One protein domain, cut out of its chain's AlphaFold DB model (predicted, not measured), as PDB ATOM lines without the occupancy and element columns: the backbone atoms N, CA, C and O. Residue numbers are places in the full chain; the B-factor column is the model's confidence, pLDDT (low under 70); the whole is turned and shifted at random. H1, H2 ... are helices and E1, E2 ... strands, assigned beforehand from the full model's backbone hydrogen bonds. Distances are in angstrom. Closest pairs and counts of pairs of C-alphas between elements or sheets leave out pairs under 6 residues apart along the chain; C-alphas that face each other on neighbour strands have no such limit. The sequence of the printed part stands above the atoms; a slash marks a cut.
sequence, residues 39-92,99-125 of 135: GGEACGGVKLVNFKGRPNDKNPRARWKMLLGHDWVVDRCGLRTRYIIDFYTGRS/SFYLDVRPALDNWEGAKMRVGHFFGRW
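AT A GLANCE: This is residues 39 to 92 and 99 to 125 of the 135 residues of a protein of Moniliophthora perniciosa (strain FA553 / isolate CP02) (UniProt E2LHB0). A single strongly twisted sheet of four strands makes the body, and helix H2 starts beside E3 and E4 and reaches away from the sheet as an arm whose residues 118 to 125 stick out. A long loop, residues 52 to 69, swings out from one end of the sheet, and the single short turn H1 sits at the opposite end. The printed part has 81 residues, with two named helices and four named strands along the chain as H1 E1 E2 E3 E4 H2; the sheet's order is E1 - E2 - E3 - E4, all antiparallel, and the class is mixed, helices and strands. The whole is only just loose, close to compact, with a radius of gyration of the C-alphas of 14.2 A, and spans 43 by 33 by 24 A.

HOW THE PARTS SIT: The inner strands of the sheet are E2, residues 70 to 76, and E3, residues 79 to 89, a hairpin at 149 degrees between directions, with N 74 and O 81 2.8 A apart, within hydrogen-bond range. E1, residues 47 to 51, is an edge strand and forms a hairpin with E2 at 155 degrees; N 49 and O 73 are 2.8 A apart. E1, E2 and E3 form a meander, each strand the antiparallel neighbour of the one before. The other edge strand is E4, residues 100 to 106, antiparallel to E3 at 159 degrees, with N 84 and O 105 2.8 A apart. From edge to edge the strands' lines turn by 67 degrees. H2, residues 111 to 125, is on the sheet at the sheet's level, with a height of 3.4 A. Its closest C-alphas to E4 are those of Gly 113 and Pro 106, 5.1 A apart. H1, residues 40 to 43, only grazes the sheet; the closest C-alphas of H1 and E2 are those of Gly 40 and Arg 76, 5.5 A apart. H1 and H2 are apart. In H2 every O i to N i+4 pair is within hydrogen-bond range; H1 is too short for such a pair.

IN THESE COORDINATES: E3 is the longest strand, 32.2 A from C-alpha 79 at (150.656, 153.826, 235.947) to C-alpha 89. E4 measures 20.1 A, E2 19.3 A and E1 11.8 A. H1 begins at C-alpha 40, (147.450, 152.893, 245.223), and is 5.7 A long. H2 measures 20.6 A and ends at C-alpha 125, (124.893, 161.982, 238.508).

THE WHOLE: The two C-alphas farthest apart are those of Ala 42 and Ser 92, 43.6 A. Residues 93 to 98 are cut out in the link from E3 to E4, with C-alphas 92 and 99 6.8 A apart. The link from E1 to E2 is long, with 18 residues. Mean pLDDT of the printed part is 70.5; residues 51 to 70, 89 to 92 and 99 to 100 are under 70.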
ATOM      1  N   GLY A  39     143.460 151.457 244.619       71.81
ATOM      2  CA  GLY A  39     144.482 150.449 244.917       71.81
ATOM      3  C   GLY A  39     145.921 150.978 244.947       71.81
ATOM      4  O   GLY A  39     146.860 150.188 244.909       71.81
ATOM      5  N   GLY A  40     146.118 152.299 245.048       70.88
ATOM      6  CA  GLY A  40     147.450 152.893 245.223       70.88
ATOM      7  C   GLY A  40     148.175 152.415 246.490       70.88
ATOM      8  O   GLY A  40     149.398 152.378 246.533       70.88
ATOM      9  N   GLU A  41     147.442 151.983 247.514       72.06
ATOM     10  CA  GLU A  41     148.017 151.495 248.773       72.06
ATOM     11  C   GLU A  41     148.727 150.142 248.615       72.06
ATOM     12  O   GLU A  41     149.788 149.936 249.199       72.06
ATOM     13  N   ALA A  42     148.224 149.262 247.741       72.75
ATOM     14  CA  ALA A  42     148.803 147.936 247.501       72.75
ATOM     15  C   ALA A  42     150.212 147.982 246.877       72.75
ATOM     16  O   ALA A  42     150.943 146.997 246.903       72.75
ATOM     17  N   CYS A  43     150.598 149.128 246.315       70.94
ATOM     18  CA  CYS A  43     151.847 149.327 245.582       70.94
ATOM     19  C   CYS A  43     152.777 150.370 246.225       70.94
ATOM     20  O   CYS A  43     153.718 150.848 245.587       70.94
ATOM     21  N   GLY A  44     152.545 150.709 247.499       74.25
ATOM     22  CA  GLY A  44     153.393 151.638 248.253       74.25
ATOM     23  C   GLY A  44     153.016 153.114 248.100       74.25
ATOM     24  O   GLY A  44     153.856 153.984 248.331       74.25
ATOM     25  N   GLY A  45     151.771 153.397 247.716       81.88
ATOM     26  CA  GLY A  45     151.189 154.734 247.701       81.88
ATOM     27  C   GLY A  45     151.315 155.475 246.372       81.88
ATOM     28  O   GLY A  45     152.007 155.072 245.437       81.88
ATOM     29  N   VAL A  46     150.610 156.601 246.308       84.38
ATOM     30  CA  VAL A  46     150.600 157.523 245.172       84.38
ATOM     31  C   VAL A  46     151.859 158.390 245.223       84.38
ATOM     32  O   VAL A  46     152.102 159.069 246.221       84.38
ATOM     33  N   LYS A  47     152.667 158.384 244.159       83.62
ATOM     34  CA  LYS A  47     153.940 159.121 244.105       83.62
ATOM     35  C   LYS A  47     153.880 160.243 243.081       83.62
ATOM     36  O   LYS A  47     153.392 160.060 241.971       83.62
ATOM     37  N   LEU A  48     154.418 161.407 243.427       82.56
ATOM     38  CA  LEU A  48     154.557 162.508 242.479       82.56
ATOM     39  C   LEU A  48     155.825 162.307 241.638       82.56
ATOM     40  O   LEU A  48     156.924 162.237 242.181       82.56
ATOM     41  N   VAL A  49     155.678 162.208 240.315       76.88
ATOM     42  CA  VAL A  49     156.799 161.949 239.393       76.88
ATOM     43  C   VAL A  49     157.412 163.238 238.879       76.88
ATOM     44  O   VAL A  49     158.629 163.331 238.750       76.88
ATOM     45  N   ASN A  50     156.584 164.210 238.487       70.88
ATOM     46  CA  ASN A  50     157.105 165.411 237.850       70.88
ATOM     47  C   ASN A  50     156.165 166.615 237.965       70.88
ATOM     48  O   ASN A  50     154.974 166.516 237.663       70.88
ATOM     49  N   PHE A  51     156.760 167.764 238.292       59.38
ATOM     50  CA  PHE A  51     156.188 169.101 238.161       59.38
ATOM     51  C   PHE A  51     156.596 169.684 236.803       59.38
ATOM     52  O   PHE A  51     157.490 170.528 236.718       59.38
ATOM     53  N   LYS A  52     155.992 169.230 235.700       54.72
ATOM     54  CA  LYS A  52     156.321 169.792 234.381       54.72
ATOM     55  C   LYS A  52     155.251 170.784 233.954       54.72
ATOM     56  O   LYS A  52     154.285 170.406 233.305       54.72
ATOM     57  N   GLY A  53     155.462 172.067 234.246       49.28
ATOM     58  CA  GLY A  53     154.669 173.137 233.642       49.28
ATOM     59  C   GLY A  53     154.821 173.110 232.118       49.28
ATOM     60  O   GLY A  53     155.936 173.230 231.602       49.28
ATOM     61  N   ARG A  54     153.720 172.929 231.385       53.31
ATOM     62  CA  ARG A  54     153.698 172.981 229.917       53.31
ATOM     63  C   ARG A  54     152.964 174.241 229.448       53.31
ATOM     64  O   ARG A  54     151.789 174.170 229.107       53.31
ATOM     65  N   PRO A  55     153.642 175.400 229.368       47.28
ATOM     66  CA  PRO A  55     153.005 176.656 228.961       47.28
ATOM     67  C   PRO A  55     152.506 176.662 227.500       47.28
ATOM     68  O   PRO A  55     151.715 177.529 227.132       47.28
ATOM     69  N   ASN A  56     152.951 175.710 226.665       45.75
ATOM     70  CA  ASN A  56     152.566 175.604 225.251       45.75
ATOM     71  C   ASN A  56     151.413 174.626 224.966       45.75
ATOM     72  O   ASN A  56     150.822 174.721 223.892       45.75
ATOM     73  N   ASP A  57     151.034 173.760 225.911       51.19
ATOM     74  CA  ASP A  57     149.903 172.837 225.736       51.19
ATOM     75  C   ASP A  57     148.615 173.549 226.172       51.19
ATOM     76  O   ASP A  57     148.002 173.250 227.198       51.19
ATOM     77  N   LYS A  58     148.222 174.577 225.409       48.28
ATOM     78  CA  LYS A  58     147.016 175.366 225.687       48.28
ATOM     79  C   LYS A  58     145.788 174.477 225.516       48.28
ATOM     80  O   LYS A  58     145.306 174.284 224.400       48.28
ATOM     81  N   ASN A  59     145.251 173.964 226.621       54.44
ATOM     82  CA  ASN A  59     143.950 173.310 226.593       54.44
ATOM     83  C   ASN A  59     142.886 174.330 226.092       54.44
ATOM     84  O   ASN A  59     143.005 175.529 226.377       54.44
ATOM     85  N   PRO A  60     141.841 173.906 225.356       48.84
ATOM     86  CA  PRO A  60     140.839 174.819 224.791       48.84
ATOM     87  C   PRO A  60     140.159 175.732 225.828       48.84
ATOM     88  O   PRO A  60     139.867 176.890 225.540       48.84
ATOM     89  N   ARG A  61     139.970 175.246 227.062       50.84
ATOM     90  CA  ARG A  61     139.463 176.008 228.215       50.84
ATOM     91  C   ARG A  61     140.496 176.972 228.812       50.84
ATOM     92  O   ARG A  61     140.106 178.046 229.262       50.84
ATOM     93  N   ALA A  62     141.786 176.643 228.774       50.84
ATOM     94  CA  ALA A  62     142.882 177.505 229.229       50.84
ATOM     95  C   ALA A  62     143.078 178.735 228.326       50.84
ATOM     96  O   ALA A  62     143.656 179.729 228.750       50.84
ATOM     97  N   ARG A  63     142.551 178.715 227.089       48.62
ATOM     98  CA  ARG A  63     142.458 179.925 226.250       48.62
ATOM     99  C   ARG A  63     141.382 180.906 226.722       48.62
ATOM    100  O   ARG A  63     141.498 182.084 226.415       48.62
ATOM    101  N   TRP A  64     140.344 180.434 227.413       42.59
ATOM    102  CA  TRP A  64     139.185 181.248 227.808       42.59
ATOM    103  C   TRP A  64     139.265 181.759 229.247       42.59
ATOM    104  O   TRP A  64     138.626 182.749 229.586       42.59
ATOM    105  N   LYS A  65     140.056 181.104 230.099       43.69
ATOM    106  CA  LYS A  65     140.297 181.519 231.481       43.69
ATOM    107  C   LYS A  65     141.798 181.741 231.628       43.69
ATOM    108  O   LYS A  65     142.544 180.812 231.357       43.69
ATOM    109  N   MET A  66     142.233 182.955 231.970       39.56
ATOM    110  CA  MET A  66     143.651 183.323 232.132       39.56
ATOM    111  C   MET A  66     144.373 182.329 233.064       39.56
ATOM    112  O   MET A  66     144.273 182.461 234.279       39.56
ATOM    113  N   LEU A  67     145.056 181.317 232.515       47.47
ATOM    114  CA  LEU A  67     145.531 180.163 233.285       47.47
ATOM    115  C   LEU A  67     147.051 180.007 233.253       47.47
ATOM    116  O   LEU A  67     147.651 179.798 232.199       47.47
ATOM    117  N   LEU A  68     147.644 180.015 234.447       51.50
ATOM    118  CA  LEU A  68     148.876 179.296 234.763       51.50
ATOM    119  C   LEU A  68     148.466 177.869 235.159       51.50
ATOM    120  O   LEU A  68     148.253 177.575 236.331       51.50
ATOM    121  N   GLY A  69     148.245 177.012 234.163       53.53
ATOM    122  CA  GLY A  69     147.958 175.596 234.394       53.53
ATOM    123  C   GLY A  69     149.247 174.855 234.739       53.53
ATOM    124  O   GLY A  69     150.216 174.907 233.974       53.53
ATOM    125  N   HIS A  70     149.265 174.181 235.886       68.00
ATOM    126  CA  HIS A  70     150.386 173.338 236.288       68.00
ATOM    127  C   HIS A  70     149.993 171.870 236.110       68.00
ATOM    128  O   HIS A  70     149.073 171.379 236.761       68.00
ATOM    129  N   ASP A  71     150.696 171.174 235.214       71.31
ATOM    130  CA  ASP A  71     150.504 169.742 234.991       71.31
ATOM    131  C   ASP A  71     151.326 168.962 236.025       71.31
ATOM    132  O   ASP A  71     152.555 169.090 236.089       71.31
ATOM    133  N   TRP A  72     150.649 168.150 236.835       83.19
ATOM    134  CA  TRP A  72     151.287 167.236 237.784       83.19
ATOM    135  C   TRP A  72     151.179 165.819 237.248       83.19
ATOM    136  O   TRP A  72     150.098 165.367 236.882       83.19
ATOM    137  N   VAL A  73     152.297 165.100 237.183       82.88
ATOM    138  CA  VAL A  73     152.288 163.683 236.808       82.88
ATOM    139  C   VAL A  73     152.464 162.849 238.058       82.88
ATOM    140  O   VAL A  73     153.450 162.995 238.778       82.88
ATOM    141  N   VAL A  74     151.503 161.970 238.280       85.62
ATOM    142  CA  VAL A  74     151.404 161.093 239.433       85.62
ATOM    143  C   VAL A  74     151.573 159.656 238.960       85.62
ATOM    144  O   VAL A  74     151.057 159.288 237.908       85.62
ATOM    145  N   ASP A  75     152.311 158.854 239.712       84.56
ATOM    146  CA  ASP A  75     152.515 157.433 239.457       84.56
ATOM    147  C   ASP A  75     151.865 156.593 240.551       84.56
ATOM    148  O   ASP A  75     152.055 156.825 241.749       84.56
ATOM    149  N   ARG A  76     151.084 155.615 240.099       84.31
ATOM    150  CA  ARG A  76     150.386 154.622 240.905       84.31
ATOM    151  C   ARG A  76     150.748 153.244 240.357       84.31
ATOM    152  O   ARG A  76     150.271 152.867 239.292       84.31
ATOM    153  N   CYS A  77     151.573 152.477 241.066       81.00
ATOM    154  CA  CYS A  77     151.995 151.132 240.635       81.00
ATOM    155  C   CYS A  77     152.644 151.056 239.231       81.00
ATOM    156  O   CYS A  77     152.517 150.039 238.551       81.00
ATOM    157  N   GLY A  78     153.298 152.117 238.753       80.00
ATOM    158  CA  GLY A  78     153.836 152.199 237.389       80.00
ATOM    159  C   GLY A  78     152.867 152.816 236.372       80.00
ATOM    160  O   GLY A  78     153.259 153.072 235.229       80.00
ATOM    161  N   LEU A  79     151.619 153.098 236.762       81.88
ATOM    162  CA  LEU A  79     150.656 153.826 235.947       81.88
ATOM    163  C   LEU A  79     150.809 155.333 236.158       81.88
ATOM    164  O   LEU A  79     150.424 155.888 237.188       81.88
ATOM    165  N   ARG A  80     151.304 156.011 235.123       84.31
ATOM    166  CA  ARG A  80     151.449 157.468 235.114       84.31
ATOM    167  C   ARG A  80     150.143 158.135 234.700       84.31
ATOM    168  O   ARG A  80     149.734 158.055 233.540       84.31
ATOM    169  N   THR A  81     149.527 158.840 235.639       84.75
ATOM    170  CA  THR A  81     148.334 159.657 235.422       84.75
ATOM    171  C   THR A  81     148.685 161.124 235.557       84.75
ATOM    172  O   THR A  81     149.289 161.559 236.537       84.75
ATOM    173  N   ARG A  82     148.323 161.905 234.544       84.44
ATOM    174  CA  ARG A  82     148.527 163.346 234.561       84.44
ATOM    175  C   ARG A  82     147.299 164.036 235.135       84.44
ATOM    176  O   ARG A  82     146.178 163.715 234.763       84.44
ATOM    177  N   TYR A  83     147.525 165.013 235.994       84.12
ATOM    178  CA  TYR A  83     146.525 165.879 236.592       84.12
ATOM    179  C   TYR A  83     146.739 167.310 236.112       84.12
ATOM    180  O   TYR A  83     147.863 167.805 236.064       84.12
ATOM    181  N   ILE A  84     145.639 167.953 235.741       83.44
ATOM    182  CA  ILE A  84     145.577 169.362 235.372       83.44
ATOM    183  C   ILE A  84     145.070 170.103 236.600       83.44
ATOM    184  O   ILE A  84     143.979 169.792 237.091       83.44
ATOM    185  N   ILE A  85     145.862 171.059 237.078       83.69
ATOM    186  CA  ILE A  85     145.511 171.911 238.208       83.69
ATOM    187  C   ILE A  85     145.319 173.328 237.689       83.69
ATOM    188  O   ILE A  85     146.264 173.973 237.224       83.69
ATOM    189  N   ASP A  86     144.078 173.788 237.770       77.69
ATOM    190  CA  ASP A  86     143.672 175.121 237.366       77.69
ATOM    191  C   ASP A  86     143.414 175.984 238.610       77.69
ATOM    192  O   ASP A  86     142.635 175.618 239.495       77.69
ATOM    193  N   PHE A  87     144.052 177.154 238.653       72.69
ATOM    194  CA  PHE A  87     143.896 178.141 239.719       72.69
ATOM    195  C   PHE A  87     143.017 179.295 239.251       72.69
ATOM    196  O   PHE A  87     143.268 179.881 238.196       72.69
ATOM    197  N   TYR A  88     142.022 179.659 240.058       70.38
ATOM    198  CA  TYR A  88     141.192 180.833 239.814       70.38
ATOM    199  C   TYR A  88     141.224 181.751 241.028       70.38
ATOM    200  O   TYR A  88     140.909 181.343 242.146       70.38
ATOM    201  N   THR A  89     141.563 183.015 240.804       63.25
ATOM    202  CA  THR A  89     141.332 184.058 241.797       63.25
ATOM    203  C   THR A  89     139.842 184.406 241.782       63.25
ATOM    204  O   THR A  89     139.274 184.741 240.742       63.25
ATOM    205  N   GLY A  90     139.170 184.259 242.923       59.91
ATOM    206  CA  GLY A  90     137.829 184.803 243.108       59.91
ATOM    207  C   GLY A  90     137.882 186.331 243.122       59.91
ATOM    208  O   GLY A  90     138.905 186.920 243.471       59.91
ATOM    209  N   ARG A  91     136.785 186.988 242.731       54.25
ATOM    210  CA  ARG A  91     136.641 188.437 242.937       54.25
ATOM    211  C   ARG A  91     136.683 188.704 244.443       54.25
ATOM    212  O   ARG A  91     135.951 188.050 245.176       54.25
ATOM    213  N   SER A  92     137.531 189.629 244.898       53.34
ATOM    214  CA  SER A  92     137.565 190.025 246.308       53.34
ATOM    215  C   SER A  92     136.252 190.728 246.647       53.34
ATOM    216  O   SER A  92     136.019 191.854 246.204       53.34
ATOM    217  N   SER A  99     139.715 184.854 248.394       63.88
ATOM    218  CA  SER A  99     139.098 183.587 248.005       63.88
ATOM    219  C   SER A  99     139.751 183.076 246.719       63.88
ATOM    220  O   SER A  99     139.610 183.693 245.661       63.88
ATOM    221  N   PHE A 100     140.464 181.954 246.790       69.31
ATOM    222  CA  PHE A 100     140.999 181.257 245.621       69.31
ATOM    223  C   PHE A 100     140.283 179.919 245.429       69.31
ATOM    224  O   PHE A 100     139.991 179.212 246.394       69.31
ATOM    225  N   TYR A 101     140.009 179.576 244.174       75.12
ATOM    226  CA  TYR A 101     139.401 178.311 243.785       75.12
ATOM    227  C   TYR A 101     140.432 177.439 243.078       75.12
ATOM    228  O   TYR A 101     141.208 177.918 242.246       75.12
ATOM    229  N   LEU A 102     140.402 176.152 243.405       81.06
ATOM    230  CA  LEU A 102     141.292 175.134 242.875       81.06
ATOM    231  C   LEU A 102     140.458 174.068 242.162       81.06
ATOM    232  O   LEU A 102     139.587 173.464 242.782       81.06
ATOM    233  N   ASP A 103     140.709 173.848 240.873       82.62
ATOM    234  CA  ASP A 103     140.099 172.759 240.098       82.62
ATOM    235  C   ASP A 103     141.199 171.758 239.730       82.62
ATOM    236  O   ASP A 103     142.058 172.045 238.895       82.62
ATOM    237  N   VAL A 104     141.186 170.598 240.388       85.19
ATOM    238  CA  VAL A 104     142.116 169.494 240.135       85.19
ATOM    239  C   VAL A 104     141.374 168.380 239.424       85.19
ATOM    240  O   VAL A 104     140.357 167.881 239.909       85.19
ATOM    241  N   ARG A 105     141.899 167.952 238.276       86.00
ATOM    242  CA  ARG A 105     141.257 166.908 237.475       86.00
ATOM    243  C   ARG A 105     142.259 166.056 236.712       86.00
ATOM    244  O   ARG A 105     143.218 166.605 236.169       86.00
ATOM    245  N   PRO A 106     142.008 164.746 236.561       85.50
ATOM    246  CA  PRO A 106     142.828 163.908 235.697       85.50
ATOM    247  C   PRO A 106     142.717 164.402 234.251       85.50
ATOM    248  O   PRO A 106     141.645 164.832 233.804       85.50
ATOM    249  N   ALA A 107     143.830 164.411 233.528       82.88
ATOM    250  CA  ALA A 107     143.885 164.706 232.107       82.88
ATOM    251  C   ALA A 107     143.187 163.591 231.309       82.88
ATOM    252  O   ALA A 107     142.996 162.478 231.787       82.88
ATOM    253  N   LEU A 108     142.757 163.914 230.090       74.62
ATOM    254  CA  LEU A 108     142.091 162.970 229.180       74.62
ATOM    255  C   LEU A 108     143.069 162.356 228.169       74.62
ATOM    256  O   LEU A 108     142.680 161.977 227.072       74.62
ATOM    257  N   ASP A 109     144.354 162.336 228.497       73.62
ATOM    258  CA  ASP A 109     145.401 161.795 227.632       73.62
ATOM    259  C   ASP A 109     145.554 160.283 227.733       73.62
ATOM    260  O   ASP A 109     146.049 159.661 226.798       73.62
ATOM    261  N   ASN A 110     145.128 159.696 228.848       73.69
ATOM    262  CA  ASN A 110     145.127 158.262 229.056       73.69
ATOM    263  C   ASN A 110     143.700 157.741 229.315       73.69
ATOM    264  O   ASN A 110     142.810 158.450 229.795       73.69
ATOM    265  N   TRP A 111     143.473 156.471 228.965       75.19
ATOM    266  CA  TRP A 111     142.176 155.810 229.151       75.19
ATOM    267  C   TRP A 111     141.755 155.772 230.623       75.19
ATOM    268  O   TRP A 111     140.575 155.916 230.939       75.19
ATOM    269  N   GLU A 112     142.730 155.647 231.529       80.06
ATOM    270  CA  GLU A 112     142.481 155.704 232.965       80.06
ATOM    271  C   GLU A 112     141.858 157.048 233.348       80.06
ATOM    272  O   GLU A 112     140.766 157.062 233.899       80.06
ATOM    273  N   GLY A 113     142.461 158.181 232.987       77.19
ATOM    274  CA  GLY A 113     141.961 159.519 233.302       77.19
ATOM    275  C   GLY A 113     140.578 159.800 232.712       77.19
ATOM    276  O   GLY A 113     139.733 160.412 233.373       77.19
ATOM    277  N   ALA A 114     140.287 159.271 231.519       78.00
ATOM    278  CA  ALA A 114     138.935 159.287 230.962       78.00
ATOM    279  C   ALA A 114     137.950 158.483 231.829       78.00
ATOM    280  O   ALA A 114     136.907 159.012 232.222       78.00
ATOM    281  N   LYS A 115     138.304 157.251 232.216       81.81
ATOM    282  CA  LYS A 115     137.511 156.413 233.129       81.81
ATOM    283  C   LYS A 115     137.324 157.071 234.497       81.81
ATOM    284  O   LYS A 115     136.240 156.978 235.066       81.81
ATOM    285  N   MET A 116     138.336 157.775 235.013       79.00
ATOM    286  CA  MET A 116     138.248 158.533 236.263       79.00
ATOM    287  C   MET A 116     137.162 159.602 236.175       79.00
ATOM    288  O   MET A 116     136.284 159.654 237.035       79.00
ATOM    289  N   ARG A 117     137.176 160.416 235.113       79.44
ATOM    290  CA  ARG A 117     136.174 161.474 234.925       79.44
ATOM    291  C   ARG A 117     134.776 160.926 234.698       79.44
ATOM    292  O   ARG A 117     133.832 161.460 235.271       79.44
ATOM    293  N   VAL A 118     134.648 159.882 233.880       80.75
ATOM    294  CA  VAL A 118     133.359 159.234 233.615       80.75
ATOM    295  C   VAL A 118     132.819 158.624 234.904       80.75
ATOM    296  O   VAL A 118     131.699 158.933 235.280       80.75
ATOM    297  N   GLY A 119     133.624 157.862 235.647       78.81
ATOM    298  CA  GLY A 119     133.219 157.287 236.931       78.81
ATOM    299  C   GLY A 119     132.807 158.344 237.956       78.81
ATOM    300  O   GLY A 119     131.784 158.187 238.609       78.81
ATOM    301  N   HIS A 120     133.535 159.458 238.052       78.38
ATOM    302  CA  HIS A 120     133.172 160.560 238.947       78.38
ATOM    303  C   HIS A 120     131.895 161.287 238.500       78.38
ATOM    304  O   HIS A 120     131.055 161.635 239.326       78.38
ATOM    305  N   PHE A 121     131.712 161.507 237.194       79.56
ATOM    306  CA  PHE A 121     130.482 162.092 236.659       79.56
ATOM    307  C   PHE A 121     129.282 161.169 236.885       79.56
ATOM    308  O   PHE A 121     128.255 161.631 237.367       79.56
ATOM    309  N   PHE A 122     129.425 159.869 236.620       77.56
ATOM    310  CA  PHE A 122     128.387 158.874 236.871       77.56
ATOM    311  C   PHE A 122     128.108 158.707 238.369       77.56
ATOM    312  O   PHE A 122     126.951 158.659 238.755       77.56
ATOM    313  N   GLY A 123     129.123 158.699 239.232       70.94
ATOM    314  CA  GLY A 123     128.938 158.669 240.685       70.94
ATOM    315  C   GLY A 123     128.198 159.905 241.200       70.94
ATOM    316  O   GLY A 123     127.291 159.791 242.011       70.94
ATOM    317  N   ARG A 124     128.497 161.091 240.665       72.56
ATOM    318  CA  ARG A 124     127.788 162.325 241.029       72.56
ATOM    319  C   ARG A 124     126.378 162.415 240.431       72.56
ATOM    320  O   ARG A 124     125.507 163.021 241.044       72.56
ATOM    321  N   TRP A 125     126.161 161.868 239.235       73.25
ATOM    322  CA  TRP A 125     124.893 161.982 238.508       73.25
ATOM    323  C   TRP A 125     123.907 160.848 238.829       73.25
ATOM    324  O   TRP A 125     122.710 161.095 238.928       73.25
TER     325      TRP A 125